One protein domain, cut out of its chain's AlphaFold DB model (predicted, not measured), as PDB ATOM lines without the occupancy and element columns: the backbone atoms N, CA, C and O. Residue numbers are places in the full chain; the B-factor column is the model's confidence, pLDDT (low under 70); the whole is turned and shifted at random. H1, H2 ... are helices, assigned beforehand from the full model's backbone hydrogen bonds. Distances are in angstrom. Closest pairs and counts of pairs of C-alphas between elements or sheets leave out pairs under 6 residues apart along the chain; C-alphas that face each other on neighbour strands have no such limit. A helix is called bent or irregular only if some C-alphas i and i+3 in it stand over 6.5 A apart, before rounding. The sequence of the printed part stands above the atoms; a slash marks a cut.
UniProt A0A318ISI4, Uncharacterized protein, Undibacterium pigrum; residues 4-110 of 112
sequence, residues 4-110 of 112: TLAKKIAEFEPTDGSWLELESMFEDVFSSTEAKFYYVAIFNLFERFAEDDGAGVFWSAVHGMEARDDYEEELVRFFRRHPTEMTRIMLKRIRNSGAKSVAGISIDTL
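This is residues 4 to 110 of the 112 residues of an uncharacterized protein of Undibacterium pigrum (UniProt A0A318ISI4). Six helices make two loose rows of three, one over the other: H1, H3 and H5 side by side in one, and H2, H4 and the turned H6 in the other, with each link crossing between rows. Beyond H5 and H6, residues 97 to 110 make an end with no named element. The 107 printed residues hold H1 to H6 in that order and no named strand; the class is all helix. The whole is compact, with a radius of gyration of the C-alphas of 13.4 A and spans of 39 by 30 by 21 A.

H1, residues 4 to 10, touches H3, residues 35 to 48, the same way at 34 degrees, a tilt only just shallow; the closest C-alphas, of Ala 10 and Ala 41, are 4.7 A apart. H2, residues 20 to 30, touches H4, residues 58 to 66, the same way at a shallow tilt of 7 degrees; the closest C-alphas, of Phe 30 and Gly 64, are 5.7 A apart. H3 touches H5, residues 72 to 81, with residues 39 to 43 alone, at a shallow tilt of 24 degrees; the closest C-alphas, of Phe 43 and Phe 78, are 6.7 A apart. H6, residues 85 to 96, touches H5 with residues 87 to 88 alone, at a steep tilt of 49 degrees; the closest C-alphas, of Phe 79 and Thr 87, are 5.9 A apart. Every O i to N i+4 pair is within hydrogen-bond range in H1, H2, H4, H5 and H6, and 7 of 10 are in H3.

H1 begins with C-alpha 4 at (221.071, 238.024, 225.784). H3, 20.4 A long, is irregular: C-alphas 37 and 40 are 7.0 A apart. H2 measures 15.5 A and H6 16.2 A, ending with C-alpha 96 at (194.895, 213.451, 221.218).

The C-alphas farthest apart, of Asp 16 and Lys 100, are 41.2 A apart. The printed part has no cut, no link is long, and no printed residue is under 70 in pLDDT.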
ATOM      1  N   THR A   4     220.320 238.236 227.023       92.12
ATOM      2  CA  THR A   4     221.071 238.024 225.784       92.12
ATOM      3  C   THR A   4     220.615 236.757 225.067       92.12
ATOM      4  O   THR A   4     220.435 236.791 223.855       92.12
ATOM      5  N   LEU A   5     220.376 235.660 225.793       95.19
ATOM      6  CA  LEU A   5     219.916 234.401 225.193       95.19
ATOM      7  C   LEU A   5     218.489 234.521 224.639       95.19
ATOM      8  O   LEU A   5     218.239 234.127 223.505       95.19
ATOM      9  N   ALA A   6     217.572 235.137 225.392       94.94
ATOM     10  CA  ALA A   6     216.208 235.371 224.914       94.94
ATOM     11  C   ALA A   6     216.189 236.213 223.627       94.94
ATOM     12  O   ALA A   6     215.454 235.902 222.691       94.94
ATOM     13  N   LYS A   7     217.035 237.249 223.561       94.44
ATOM     14  CA  LYS A   7     217.192 238.077 222.363       94.44
ATOM     15  C   LYS A   7     217.745 237.274 221.182       94.44
ATOM     16  O   LYS A   7     217.190 237.366 220.094       94.44
ATOM     17  N   LYS A   8     218.780 236.455 221.404       96.94
ATOM     18  CA  LYS A   8     219.360 235.591 220.363       96.94
ATOM     19  C   LYS A   8     218.336 234.630 219.763       96.94
ATOM     20  O   LYS A   8     218.268 234.528 218.549       96.94
ATOM     21  N   ILE A   9     217.513 233.984 220.592       97.38
ATOM     22  CA  ILE A   9     216.435 233.103 220.112       97.38
ATOM     23  C   ILE A   9     215.417 233.904 219.292       97.38
ATOM     24  O   ILE A   9     215.058 233.505 218.190       97.38
ATOM     25  N   ALA A  10     214.972 235.055 219.803       93.12
ATOM     26  CA  ALA A  10     213.956 235.869 219.137       93.12
ATOM     27  C   ALA A  10     214.414 236.429 217.778       93.12
ATOM     28  O   ALA A  10     213.583 236.606 216.890       93.12
ATOM     29  N   GLU A  11     215.711 236.700 217.620       95.38
ATOM     30  CA  GLU A  11     216.331 237.257 216.408       95.38
ATOM     31  C   GLU A  11     217.042 236.194 215.553       95.38
ATOM     32  O   GLU A  11     217.658 236.540 214.549       95.38
ATOM     33  N   PHE A  12     216.952 234.909 215.920       97.62
ATOM     34  CA  PHE A  12     217.670 233.828 215.244       97.62
ATOM     35  C   PHE A  12     217.329 233.762 213.752       97.62
ATOM     36  O   PHE A  12     216.160 233.872 213.380       97.62
ATOM     37  N   GLU A  13     218.341 233.542 212.919       97.12
ATOM     38  CA  GLU A  13     218.220 233.230 211.496       97.12
ATOM     39  C   GLU A  13     219.131 232.030 211.202       97.12
ATOM     40  O   GLU A  13     220.282 232.026 211.657       97.12
ATOM     41  N   PRO A  14     218.663 231.012 210.461       95.81
ATOM     42  CA  PRO A  14     219.512 229.889 210.096       95.81
ATOM     43  C   PRO A  14     220.651 230.358 209.184       95.81
ATOM     44  O   PRO A  14     220.441 231.085 208.212       95.81
ATOM     45  N   THR A  15     221.874 229.913 209.467       94.62
ATOM     46  CA  THR A  15     223.045 230.202 208.621       94.62
ATOM     47  C   THR A  15     223.269 229.035 207.674       94.62
ATOM     48  O   THR A  15     223.423 227.905 208.128       94.62
ATOM     49  N   ASP A  16     223.247 229.284 206.362       93.12
ATOM     50  CA  ASP A  16     223.347 228.245 205.323       93.12
ATOM     51  C   ASP A  16     222.334 227.093 205.515       93.12
ATOM     52  O   ASP A  16     222.623 225.926 205.255       93.12
ATOM     53  N   GLY A  17     221.134 227.421 206.014       90.31
ATOM     54  CA  GLY A  17     220.076 226.450 206.327       90.31
ATOM     55  C   GLY A  17     220.307 225.631 207.604       90.31
ATOM     56  O   GLY A  17     219.512 224.745 207.908       90.31
ATOM     57  N   SER A  18     221.373 225.909 208.358       95.38
ATOM     58  CA  SER A  18     221.686 225.229 209.616       95.38
ATOM     59  C   SER A  18     220.935 225.831 210.802       95.38
ATOM     60  O   SER A  18     220.983 227.040 211.040       95.38
ATOM     61  N   TRP A  19     220.321 224.950 211.594       97.25
ATOM     62  CA  TRP A  19     219.588 225.266 212.823       97.25
ATOM     63  C   TRP A  19     220.328 224.823 214.098       97.25
ATOM     64  O   TRP A  19     219.820 224.992 215.201       97.25
ATOM     65  N   LEU A  20     221.543 224.276 213.978       95.50
ATOM     66  CA  LEU A  20     222.263 223.657 215.102       95.50
ATOM     67  C   LEU A  20     222.602 224.635 216.238       95.50
ATOM     68  O   LEU A  20     222.620 224.246 217.403       95.50
ATOM     69  N   GLU A  21     222.857 225.910 215.928       96.75
ATOM     70  CA  GLU A  21     223.070 226.918 216.977       96.75
ATOM     71  C   GLU A  21     221.798 227.114 217.815       96.75
ATOM     72  O   GLU A  21     221.875 227.251 219.035       96.75
ATOM     73  N   LEU A  22     220.624 227.071 217.180       97.88
ATOM     74  CA  LEU A  22     219.350 227.150 217.884       97.88
ATOM     75  C   LEU A  22     219.122 225.934 218.786       97.88
ATOM     76  O   LEU A  22     218.645 226.104 219.905       97.88
ATOM     77  N   GLU A  23     219.499 224.737 218.337       97.19
ATOM     78  CA  GLU A  23     219.423 223.524 219.157       97.19
ATOM     79  C   GLU A  23     220.232 223.679 220.451       97.19
ATOM     80  O   GLU A  23     219.687 223.514 221.543       97.19
ATOM     81  N   SER A  24     221.486 224.128 220.347       96.50
ATOM     82  CA  SER A  24     222.327 224.407 221.519       96.50
ATOM     83  C   SER A  24     221.712 225.476 222.434       96.50
ATOM     84  O   SER A  24     221.751 225.345 223.658       96.50
ATOM     85  N   MET A  25     221.075 226.508 221.870       97.88
ATOM     86  CA  MET A  25     220.352 227.504 222.669       97.88
ATOM     87  C   MET A  25     219.147 226.907 223.407       97.88
ATOM     88  O   MET A  25     218.864 227.319 224.532       97.88
ATOM     89  N   PHE A  26     218.429 225.949 222.816       97.88
ATOM     90  CA  PHE A  26     217.341 225.251 223.503       97.88
ATOM     91  C   PHE A  26     217.859 224.355 224.627       97.88
ATOM     92  O   PHE A  26     217.283 224.384 225.716       97.88
ATOM     93  N   GLU A  27     218.961 223.635 224.429       96.38
ATOM     94  CA  GLU A  27     219.607 222.864 225.502       96.38
ATOM     95  C   GLU A  27     219.939 223.752 226.713       96.38
ATOM     96  O   GLU A  27     219.608 223.401 227.852       96.38
ATOM     97  N   ASP A  28     220.496 224.944 226.473       96.00
ATOM     98  CA  ASP A  28     220.785 225.936 227.515       96.00
ATOM     99  C   ASP A  28     219.510 226.425 228.225       96.00
ATOM    100  O   ASP A  28     219.479 226.563 229.454       96.00
ATOM    101  N   VAL A  29     218.437 226.687 227.467       96.94
ATOM    102  CA  VAL A  29     217.143 227.122 228.015       96.94
ATOM    103  C   VAL A  29     216.544 226.053 228.922       96.94
ATOM    104  O   VAL A  29     216.172 226.359 230.058       96.94
ATOM    105  N   PHE A  30     216.443 224.811 228.449       96.56
ATOM    106  CA  PHE A  30     215.723 223.753 229.164       96.56
ATOM    107  C   PHE A  30     216.550 223.087 230.267       96.56
ATOM    108  O   PHE A  30     215.973 222.471 231.162       96.56
ATOM    109  N   SER A  31     217.866 223.311 230.291       94.38
ATOM    110  CA  SER A  31     218.725 223.007 231.444       94.38
ATOM    111  C   SER A  31     218.580 224.020 232.593       94.38
ATOM    112  O   SER A  31     219.078 223.792 233.697       94.38
ATOM    113  N   SER A  32     217.900 225.150 232.368       92.06
ATOM    114  CA  SER A  32     217.686 226.194 233.374       92.06
ATOM    115  C   SER A  32     216.420 225.962 234.213       92.06
ATOM    116  O   SER A  32     215.378 225.522 233.719       92.06
ATOM    117  N   THR A  33     216.444 226.366 235.490       90.12
ATOM    118  CA  THR A  33     215.223 226.441 236.320       90.12
ATOM    119  C   THR A  33     214.228 227.468 235.782       90.12
ATOM    120  O   THR A  33     213.024 227.314 235.971       90.12
ATOM    121  N   GLU A  34     214.722 228.457 235.036       91.19
ATOM    122  CA  GLU A  34     213.981 229.624 234.570       91.19
ATOM    123  C   GLU A  34     213.503 229.515 233.107       91.19
ATOM    124  O   GLU A  34     213.297 230.537 232.446       91.19
ATOM    125  N   ALA A  35     213.352 228.295 232.572       94.88
ATOM    126  CA  ALA A  35     213.021 228.050 231.161       94.88
ATOM    127  C   ALA A  35     211.772 228.823 230.683       94.88
ATOM    128  O   ALA A  35     211.763 229.370 229.579       94.88
ATOM    129  N   LYS A  36     210.758 228.963 231.550       95.38
ATOM    130  CA  LYS A  36     209.505 229.676 231.257       95.38
ATOM    131  C   LYS A  36     209.710 231.124 230.788       95.38
ATOM    132  O   LYS A  36     208.920 231.622 229.991       95.38
ATOM    133  N   PHE A  37     210.788 231.803 231.198       94.69
ATOM    134  CA  PHE A  37     211.069 233.166 230.723       94.69
ATOM    135  C   PHE A  37     211.429 233.244 229.237       94.69
ATOM    136  O   PHE A  37     211.341 234.320 228.649       94.69
ATOM    137  N   TYR A  38     211.825 232.132 228.621       97.38
ATOM    138  CA  TYR A  38     212.207 232.089 227.213       97.38
ATOM    139  C   TYR A  38     211.041 231.721 226.292       97.38
ATOM    140  O   TYR A  38     211.165 231.891 225.082       97.38
ATOM    141  N   TYR A  39     209.889 231.290 226.821       97.69
ATOM    142  CA  TYR A  39     208.764 230.812 226.003       97.69
ATOM    143  C   TYR A  39     208.258 231.873 225.033       97.69
ATOM    144  O   TYR A  39     208.028 231.578 223.868       97.69
ATOM    145  N   VAL A  40     208.186 233.133 225.468       97.38
ATOM    146  CA  VAL A  40     207.819 234.255 224.591       97.38
ATOM    147  C   VAL A  40     208.781 234.377 223.403       97.38
ATOM    148  O   VAL A  40     208.337 234.608 222.282       97.38
ATOM    149  N   ALA A  41     210.089 234.210 223.619       98.00
ATOM    150  CA  ALA A  41     211.076 234.255 222.541       98.00
ATOM    151  C   ALA A  41     210.934 233.054 221.591       98.00
ATOM    152  O   ALA A  41     210.973 233.237 220.378       98.00
ATOM    153  N   ILE A  42     210.700 231.858 222.137       98.25
ATOM    154  CA  ILE A  42     210.485 230.623 221.367       98.25
ATOM    155  C   ILE A  42     209.217 230.722 220.512       98.25
ATOM    156  O   ILE A  42     209.254 230.448 219.318       98.25
ATOM    157  N   PHE A  43     208.092 231.162 221.074       98.25
ATOM    158  CA  PHE A  43     206.870 231.299 220.287       98.25
ATOM    159  C   PHE A  43     206.964 232.429 219.251       98.25
ATOM    160  O   PHE A  43     206.434 232.282 218.155       98.25
ATOM    161  N   ASN A  44     207.679 233.527 219.537       97.69
ATOM    162  CA  ASN A  44     207.978 234.540 218.516       97.69
ATOM    163  C   ASN A  44     208.816 233.956 217.366       97.69
ATOM    164  O   ASN A  44     208.595 234.318 216.212       97.69
ATOM    165  N   LEU A  45     209.755 233.053 217.661       98.12
ATOM    166  CA  LEU A  45     210.508 232.337 216.635       98.12
ATOM    167  C   LEU A  45     209.580 231.469 215.775       98.12
ATOM    168  O   LEU A  45     209.653 231.546 214.552       98.12
ATOM    169  N   PHE A  46     208.662 230.713 216.388       98.12
ATOM    170  CA  PHE A  46     207.677 229.930 215.635       98.12
ATOM    171  C   PHE A  46     206.810 230.808 214.731       98.12
ATOM    172  O   PHE A  46     206.494 230.393 213.628       98.12
ATOM    173  N   GLU A  47     206.422 232.011 215.158       97.31
ATOM    174  CA  GLU A  47     205.658 232.927 214.297       97.31
ATOM    175  C   GLU A  47     206.470 233.442 213.106       97.31
ATOM    176  O   GLU A  47     205.928 233.585 212.013       97.31
ATOM    177  N   ARG A  48     207.771 233.703 213.291       97.31
ATOM    178  CA  ARG A  48     208.662 234.109 212.191       97.31
ATOM    179  C   ARG A  48     208.831 232.999 211.152       97.31
ATOM    180  O   ARG A  48     208.948 233.299 209.968       97.31
ATOM    181  N   PHE A  49     208.784 231.745 211.592       97.00
ATOM    182  CA  PHE A  49     208.904 230.548 210.763       97.00
ATOM    183  C   PHE A  49     207.616 229.709 210.818       97.00
ATOM    184  O   PHE A  49     207.639 228.530 211.158       97.00
ATOM    185  N   ALA A  50     206.474 230.336 210.511       97.38
ATOM    186  CA  ALA A  50     205.137 229.799 210.799       97.38
ATOM    187  C   ALA A  50     204.812 228.429 210.175       97.38
ATOM    188  O   ALA A  50     203.968 227.715 210.721       97.38
ATOM    189  N   GLU A  51     205.448 228.077 209.058       96.94
ATOM    190  CA  GLU A  51     205.229 226.824 208.315       96.94
ATOM    191  C   GLU A  51     206.411 225.840 208.421       96.94
ATOM    192  O   GLU A  51     206.354 224.758 207.841       96.94
ATOM    193  N   ASP A  52     207.477 226.205 209.140       94.94
ATOM    194  CA  ASP A  52     208.704 225.409 209.276       94.94
ATOM    195  C   ASP A  52     208.718 224.633 210.609       94.94
ATOM    196  O   ASP A  52     208.047 225.004 211.578       94.94
ATOM    197  N   ASP A  53     209.519 223.573 210.673       94.56
ATOM    198  CA  ASP A  53     209.836 222.836 211.901       94.56
ATOM    199  C   ASP A  53     211.303 223.012 212.344       94.56
ATOM    200  O   ASP A  53     211.765 222.362 213.289       94.56
ATOM    201  N   GLY A  54     212.039 223.904 211.676       94.12
ATOM    202  CA  GLY A  54     213.438 224.200 211.956       94.12
ATOM    203  C   GLY A  54     214.351 223.030 211.609       94.12
ATOM    204  O   GLY A  54     215.273 222.737 212.368       94.12
ATOM    205  N   ALA A  55     214.046 222.304 210.527       94.62
ATOM    206  CA  ALA A  55     214.680 221.027 210.186       94.62
ATOM    207  C   ALA A  55     214.651 220.022 211.359       94.62
ATOM    208  O   ALA A  55     215.612 219.293 211.608       94.62
ATOM    209  N   GLY A  56     213.545 220.018 212.103       95.56
ATOM    210  CA  GLY A  56     213.343 219.209 213.298       95.56
ATOM    211  C   GLY A  56     213.731 219.878 214.627       95.56
ATOM    212  O   GLY A  56     213.267 219.430 215.674       95.56
ATOM    213  N   VAL A  57     214.516 220.962 214.631       97.50
ATOM    214  CA  VAL A  57     215.023 221.592 215.871       97.50
ATOM    215  C   VAL A  57     213.906 222.199 216.727       97.50
ATOM    216  O   VAL A  57     214.012 222.238 217.955       97.50
ATOM    217  N   PHE A  58     212.786 222.631 216.134       98.06
ATOM    218  CA  PHE A  58     211.660 223.163 216.916       98.06
ATOM    219  C   PHE A  58     211.059 222.112 217.858       98.06
ATOM    220  O   PHE A  58     210.515 222.469 218.908       98.06
ATOM    221  N   TRP A  59     211.205 220.823 217.543       97.62
ATOM    222  CA  TRP A  59     210.756 219.741 218.417       97.62
ATOM    223  C   TRP A  59     211.522 219.683 219.734       97.62
ATOM    224  O   TRP A  59     210.915 219.365 220.755       97.62
ATOM    225  N   SER A  60     212.799 220.070 219.756       97.12
ATOM    226  CA  SER A  60     213.583 220.156 220.993       97.12
ATOM    227  C   SER A  60     212.980 221.182 221.957       97.12
ATOM    228  O   SER A  60     212.849 220.911 223.151       97.12
ATOM    229  N   ALA A  61     212.479 222.310 221.438       97.62
ATOM    230  CA  ALA A  61     211.737 223.272 222.249       97.62
ATOM    231  C   ALA A  61     210.367 222.759 222.702       97.62
ATOM    232  O   ALA A  61     209.988 222.959 223.857       97.62
ATOM    233  N   VAL A  62     209.625 222.082 221.821       97.75
ATOM    234  CA  VAL A  62     208.327 221.489 222.180       97.75
ATOM    235  C   VAL A  62     208.486 220.456 223.289       97.75
ATOM    236  O   VAL A  62     207.789 220.546 224.293       97.75
ATOM    237  N   HIS A  63     209.426 219.522 223.158       97.50
ATOM    238  CA  HIS A  63     209.680 218.506 224.176       97.50
ATOM    239  C   HIS A  63     210.179 219.107 225.487       97.50
ATOM    240  O   HIS A  63     209.750 218.674 226.557       97.50
ATOM    241  N   GLY A  64     211.024 220.139 225.418       97.12
ATOM    242  CA  GLY A  64     211.460 220.882 226.595       97.12
ATOM    243  C   GLY A  64     210.296 221.531 227.354       97.12
ATOM    244  O   GLY A  64     210.241 221.448 228.579       97.12
ATOM    245  N   MET A  65     209.340 222.134 226.639       97.56
ATOM    246  CA  MET A  65     208.119 222.699 227.227       97.56
ATOM    247  C   MET A  65     207.183 221.608 227.773       97.56
ATOM    248  O   MET A  65     206.714 221.714 228.905       97.56
ATOM    249  N   GLU A  66     206.945 220.538 227.007       96.12
ATOM    250  CA  GLU A  66     206.096 219.403 227.405       96.12
ATOM    251  C   GLU A  66     206.601 218.732 228.691       96.12
ATOM    252  O   GLU A  66     205.801 218.406 229.564       96.12
ATOM    253  N   ALA A  67     207.918 218.576 228.853       96.00
ATOM    254  CA  ALA A  67     208.515 217.975 230.048       96.00
ATOM    255  C   ALA A  67     208.304 218.800 231.333       96.00
ATOM    256  O   ALA A  67     208.494 218.278 232.432       96.00
ATOM    257  N   ARG A  68     207.945 220.082 231.204       94.81
ATOM    258  CA  ARG A  68     207.782 221.023 232.323       94.81
ATOM    259  C   ARG A  68     206.332 221.373 232.641       94.81
ATOM    260  O   ARG A  68     206.086 221.896 233.722       94.81
ATOM    261  N   ASP A  69     205.406 221.084 231.726       93.56
ATOM    262  CA  ASP A  69     203.959 221.269 231.907       93.56
ATOM    263  C   ASP A  69     203.536 222.704 232.309       93.56
ATOM    264  O   ASP A  69     202.587 222.921 233.055       93.56
ATOM    265  N   ASP A  70     204.263 223.726 231.841       95.00
ATOM    266  CA  ASP A  70     204.078 225.130 232.252       95.00
ATOM    267  C   ASP A  70     203.930 226.120 231.074       95.00
ATOM    268  O   ASP A  70     204.055 227.338 231.256       95.00
ATOM    269  N   TYR A  71     203.642 225.607 229.869       97.25
ATOM    270  CA  TYR A  71     203.626 226.355 228.599       97.25
ATOM    271  C   TYR A  71     202.227 226.667 228.040       97.25
ATOM    272  O   TYR A  71     202.105 227.485 227.126       97.25
ATOM    273  N   GLU A  72     201.173 226.030 228.554       97.69
ATOM    274  CA  GLU A  72     199.836 226.051 227.941       97.69
ATOM    275  C   GLU A  72     199.245 227.459 227.768       97.69
ATOM    276  O   GLU A  72     198.631 227.756 226.741       97.69
ATOM    277  N   GLU A  73     199.438 228.342 228.754       97.56
ATOM    278  CA  GLU A  73     198.934 229.723 228.709       97.56
ATOM    279  C   GLU A  73     199.534 230.504 227.533       97.56
ATOM    280  O   GLU A  73     198.813 231.179 226.791       97.56
ATOM    281  N   GLU A  74     200.847 230.377 227.328       98.00
ATOM    282  CA  GLU A  74     201.537 231.032 226.218       98.00
ATOM    283  C   GLU A  74     201.194 230.359 224.885       98.00
ATOM    284  O   GLU A  74     200.928 231.067 223.914       98.00
ATOM    285  N   LEU A  75     201.068 229.026 224.838       98.44
ATOM    286  CA  LEU A  75     200.590 228.323 223.641       98.44
ATOM    287  C   LEU A  75     199.246 228.889 223.172       98.44
ATOM    288  O   LEU A  75     199.100 229.246 222.004       98.44
ATOM    289  N   VAL A  76     198.271 229.012 224.071       98.25
ATOM    290  CA  VAL A  76     196.953 229.560 223.731       98.25
ATOM    291  C   VAL A  76     197.049 231.012 223.277       98.25
ATOM    292  O   VAL A  76     196.411 231.396 222.290       98.25
ATOM    293  N   ARG A  77     197.820 231.832 223.996       98.06
ATOM    294  CA  ARG A  77     197.990 233.253 223.679       98.06
ATOM    295  C   ARG A  77     198.568 233.445 222.280       98.06
ATOM    296  O   ARG A  77     198.019 234.230 221.507       98.06
ATOM    297  N   PHE A  78     199.644 232.736 221.954       98.19
ATOM    298  CA  PHE A  78     200.324 232.851 220.667       98.19
ATOM    299  C   PHE A  78     199.531 232.199 219.542       98.19
ATOM    300  O   PHE A  78     199.381 232.809 218.490       98.19
ATOM    301  N   PHE A  79     198.908 231.044 219.784       97.88
ATOM    302  CA  PHE A  79     198.020 230.425 218.805       97.88
ATOM    303  C   PHE A  79     196.886 231.370 218.390       97.88
ATOM    304  O   PHE A  79     196.609 231.525 217.207       97.88
ATOM    305  N   ARG A  80     196.240 232.053 219.344       96.94
ATOM    306  CA  ARG A  80     195.181 233.027 219.028       96.94
ATOM    307  C   ARG A  80     195.695 234.262 218.297       96.94
ATOM    308  O   ARG A  80     194.938 234.872 217.549       96.94
ATOM    309  N   ARG A  81     196.942 234.656 218.556       96.69
ATOM    310  CA  ARG A  81     197.572 235.808 217.910       96.69
ATOM    311  C   ARG A  81     197.948 235.492 216.463       96.69
ATOM    312  O   ARG A  81     197.574 236.244 215.569       96.69
ATOM    313  N   HIS A  82     198.676 234.402 216.250       97.00
ATOM    314  CA  HIS A  82     199.138 233.950 214.946       97.00
ATOM    315  C   HIS A  82     199.370 232.428 214.979       97.00
ATOM    316  O   HIS A  82     200.421 231.976 215.434       97.00
ATOM    317  N   PRO A  83     198.400 231.610 214.527       96.94
ATOM    318  CA  PRO A  83     198.568 230.164 214.502       96.94
ATOM    319  C   PRO A  83     199.707 229.740 213.568       96.94
ATOM    320  O   PRO A  83     199.695 230.063 212.382       96.94
ATOM    321  N   THR A  84     200.618 228.928 214.088       97.88
ATOM    322  CA  THR A  84     201.753 228.325 213.370       97.88
ATOM    323  C   THR A  84     201.575 226.814 213.258       97.88
ATOM    324  O   THR A  84     200.746 226.232 213.969       97.88
ATOM    325  N   GLU A  85     202.358 226.150 212.411       96.81
ATOM    326  CA  GLU A  85     202.348 224.689 212.306       96.81
ATOM    327  C   GLU A  85     202.664 224.041 213.662       96.81
ATOM    328  O   GLU A  85     201.884 223.221 214.154       96.81
ATOM    329  N   MET A  86     203.704 224.516 214.357       97.75
ATOM    330  CA  MET A  86     204.066 224.008 215.685       97.75
ATOM    331  C   MET A  86     202.942 224.180 216.717       97.75
ATOM    332  O   MET A  86     202.585 223.225 217.406       97.75
ATOM    333  N   THR A  87     202.318 225.360 216.810       97.94
ATOM    334  CA  THR A  87     201.239 225.590 217.794       97.94
ATOM    335  C   THR A  87     199.979 224.773 217.479       97.94
ATOM    336  O   THR A  87     199.345 224.237 218.392       97.94
ATOM    337  N   ARG A  88     199.637 224.588 216.195       97.44
ATOM    338  CA  ARG A  88     198.554 223.685 215.759       97.44
ATOM    339  C   ARG A  88     198.842 222.240 216.146       97.44
ATOM    340  O   ARG A  88     197.950 221.557 216.654       97.44
ATOM    341  N   ILE A  89     200.062 221.772 215.899       97.19
ATOM    342  CA  ILE A  89     200.507 220.421 216.248       97.19
ATOM    343  C   ILE A  89     200.422 220.206 217.759       97.19
ATOM    344  O   ILE A  89     199.851 219.202 218.187       97.19
ATOM    345  N   MET A  90     200.920 221.144 218.567       97.81
ATOM    346  CA  MET A  90     200.866 221.054 220.030       97.81
ATOM    347  C   MET A  90     199.418 220.931 220.528       97.81
ATOM    348  O   MET A  90     199.100 219.994 221.256       97.81
ATOM    349  N   LEU A  91     198.496 221.780 220.059       98.06
ATOM    350  CA  LEU A  91     197.076 221.686 220.433       98.06
ATOM    351  C   LEU A  91     196.429 220.360 220.010       98.06
ATOM    352  O   LEU A  91     195.670 219.765 220.778       98.06
ATOM    353  N   LYS A  92     196.740 219.865 218.807       96.94
ATOM    354  CA  LYS A  92     196.277 218.545 218.347       96.94
ATOM    355  C   LYS A  92     196.830 217.421 219.224       96.94
ATOM    356  O   LYS A  92     196.081 216.506 219.550       96.94
ATOM    357  N   ARG A  93     198.103 217.483 219.633       96.38
ATOM    358  CA  ARG A  93     198.726 216.503 220.543       96.38
ATOM    359  C   ARG A  93     198.037 216.495 221.904       96.38
ATOM    360  O   ARG A  93     197.660 215.422 222.368       96.38
ATOM    361  N   ILE A  94     197.783 217.670 222.482       97.12
ATOM    362  CA  ILE A  94     197.043 217.810 223.746       97.12
ATOM    363  C   ILE A  94     195.622 217.239 223.601       97.12
ATOM    364  O   ILE A  94     195.175 216.457 224.432       97.12
ATOM    365  N   ARG A  95     194.910 217.532 222.507       96.88
ATOM    366  CA  ARG A  95     193.596 216.915 222.252       96.88
ATOM    367  C   ARG A  95     193.684 215.390 222.148       96.88
ATOM    368  O   ARG A  95     192.834 214.682 222.689       96.88
ATOM    369  N   ASN A  96     194.697 214.882 221.448       96.00
ATOM    370  CA  ASN A  96     194.895 213.451 221.218       96.00
ATOM    371  C   ASN A  96     195.307 212.690 222.488       96.00
ATOM    372  O   ASN A  96     195.088 211.483 222.546       96.00
ATOM    373  N   SER A  97     195.831 213.369 223.516       95.62
ATOM    374  CA  SER A  97     196.052 212.768 224.841       95.62
ATOM    375  C   SER A  97     194.751 212.574 225.637       95.62
ATOM    376  O   SER A  97     194.755 211.950 226.696       95.62
ATOM    377  N   GLY A  98     193.622 213.072 225.119       96.56
ATOM    378  CA  GLY A  98     192.297 212.981 225.731       96.56
ATOM    379  C   GLY A  98     191.861 214.256 226.455       96.56
ATOM    380  O   GLY A  98     190.696 214.346 226.858       96.56
ATOM    381  N   ALA A  99     192.744 215.252 226.584       96.56
ATOM    382  CA  ALA A  99     192.402 216.528 227.196       96.56
ATOM    383  C   ALA A  99     191.313 217.259 226.390       96.56
ATOM    384  O   ALA A  99     191.252 217.200 225.160       96.56
ATOM    385  N   LYS A 100     190.417 217.946 227.104       96.81
ATOM    386  CA  LYS A 100     189.316 218.732 226.513       96.81
ATOM    387  C   LYS A 100     189.582 220.230 226.528       96.81
ATOM    388  O   LYS A 100     188.943 220.974 225.783       96.81
ATOM    389  N   SER A 101     190.518 220.660 227.362       97.25
ATOM    390  CA  SER A 101     190.885 222.052 227.550       97.25
ATOM    391  C   SER A 101     192.390 222.203 227.705       97.25
ATOM    392  O   SER A 101     193.040 221.287 228.197       97.25
ATOM    393  N   VAL A 102     192.891 223.375 227.335       97.06
ATOM    394  CA  VAL A 102     194.275 223.837 227.481       97.06
ATOM    395  C   VAL A 102     194.218 225.248 228.067       97.06
ATOM    396  O   VAL A 102     193.424 226.069 227.594       97.06
ATOM    397  N   ALA A 103     194.954 225.516 229.149       95.88
ATOM    398  CA  ALA A 103     194.861 226.778 229.899       95.88
ATOM    399  C   ALA A 103     193.403 227.228 230.191       95.88
ATOM    400  O   ALA A 103     193.033 228.390 230.029       95.88
ATOM    401  N   GLY A 104     192.533 226.275 230.553       95.12
ATOM    402  CA  GLY A 104     191.116 226.525 230.859       95.12
ATOM    403  C   GLY A 104     190.205 226.805 229.653       95.12
ATOM    404  O   GLY A 104     189.017 227.070 229.834       95.12
ATOM    405  N   ILE A 105     190.716 226.732 228.422       96.31
ATOM    406  CA  ILE A 105     189.960 226.976 227.187       96.31
ATOM    407  C   ILE A 105     189.730 225.659 226.452       96.31
ATOM    408  O   ILE A 105     190.644 224.853 226.329       96.31
ATOM    409  N   SER A 106     188.514 225.442 225.945       96.50
ATOM    410  CA  SER A 106     188.193 224.252 225.147       96.50
ATOM    411  C   SER A 106     189.101 224.149 223.918       96.50
ATOM    412  O   SER A 106     189.219 225.099 223.150       96.50
ATOM    413  N   ILE A 107     189.725 222.988 223.710       96.25
ATOM    414  CA  ILE A 107     190.611 222.793 222.553       96.25
ATOM    415  C   ILE A 107     189.803 222.791 221.258       96.25
ATOM    416  O   ILE A 107     190.230 223.381 220.270       96.25
ATOM    417  N   ASP A 108     188.609 222.197 221.273       93.19
ATOM    418  CA  ASP A 108     187.745 222.127 220.094       93.19
ATOM    419  C   ASP A 108     187.334 223.520 219.591       93.19
ATOM    420  O   ASP A 108     187.131 223.675 218.398       93.19
ATOM    421  N   THR A 109     187.278 224.551 220.447       93.25
ATOM    422  CA  THR A 109     186.997 225.934 220.008       93.25
ATOM    423  C   THR A 109     188.224 226.678 219.484       93.25
ATOM    424  O   THR A 109     188.080 227.741 218.884       93.25
ATOM    425  N   LEU A 110     189.431 226.160 219.727       92.06
ATOM    426  CA  LEU A 110     190.675 226.731 219.212       92.06
ATOM    427  C   LEU A 110     190.994 226.194 217.818       92.06
ATOM    428  O   LEU A 110     191.425 226.951 216.955       92.06
TER     429      LEU A 110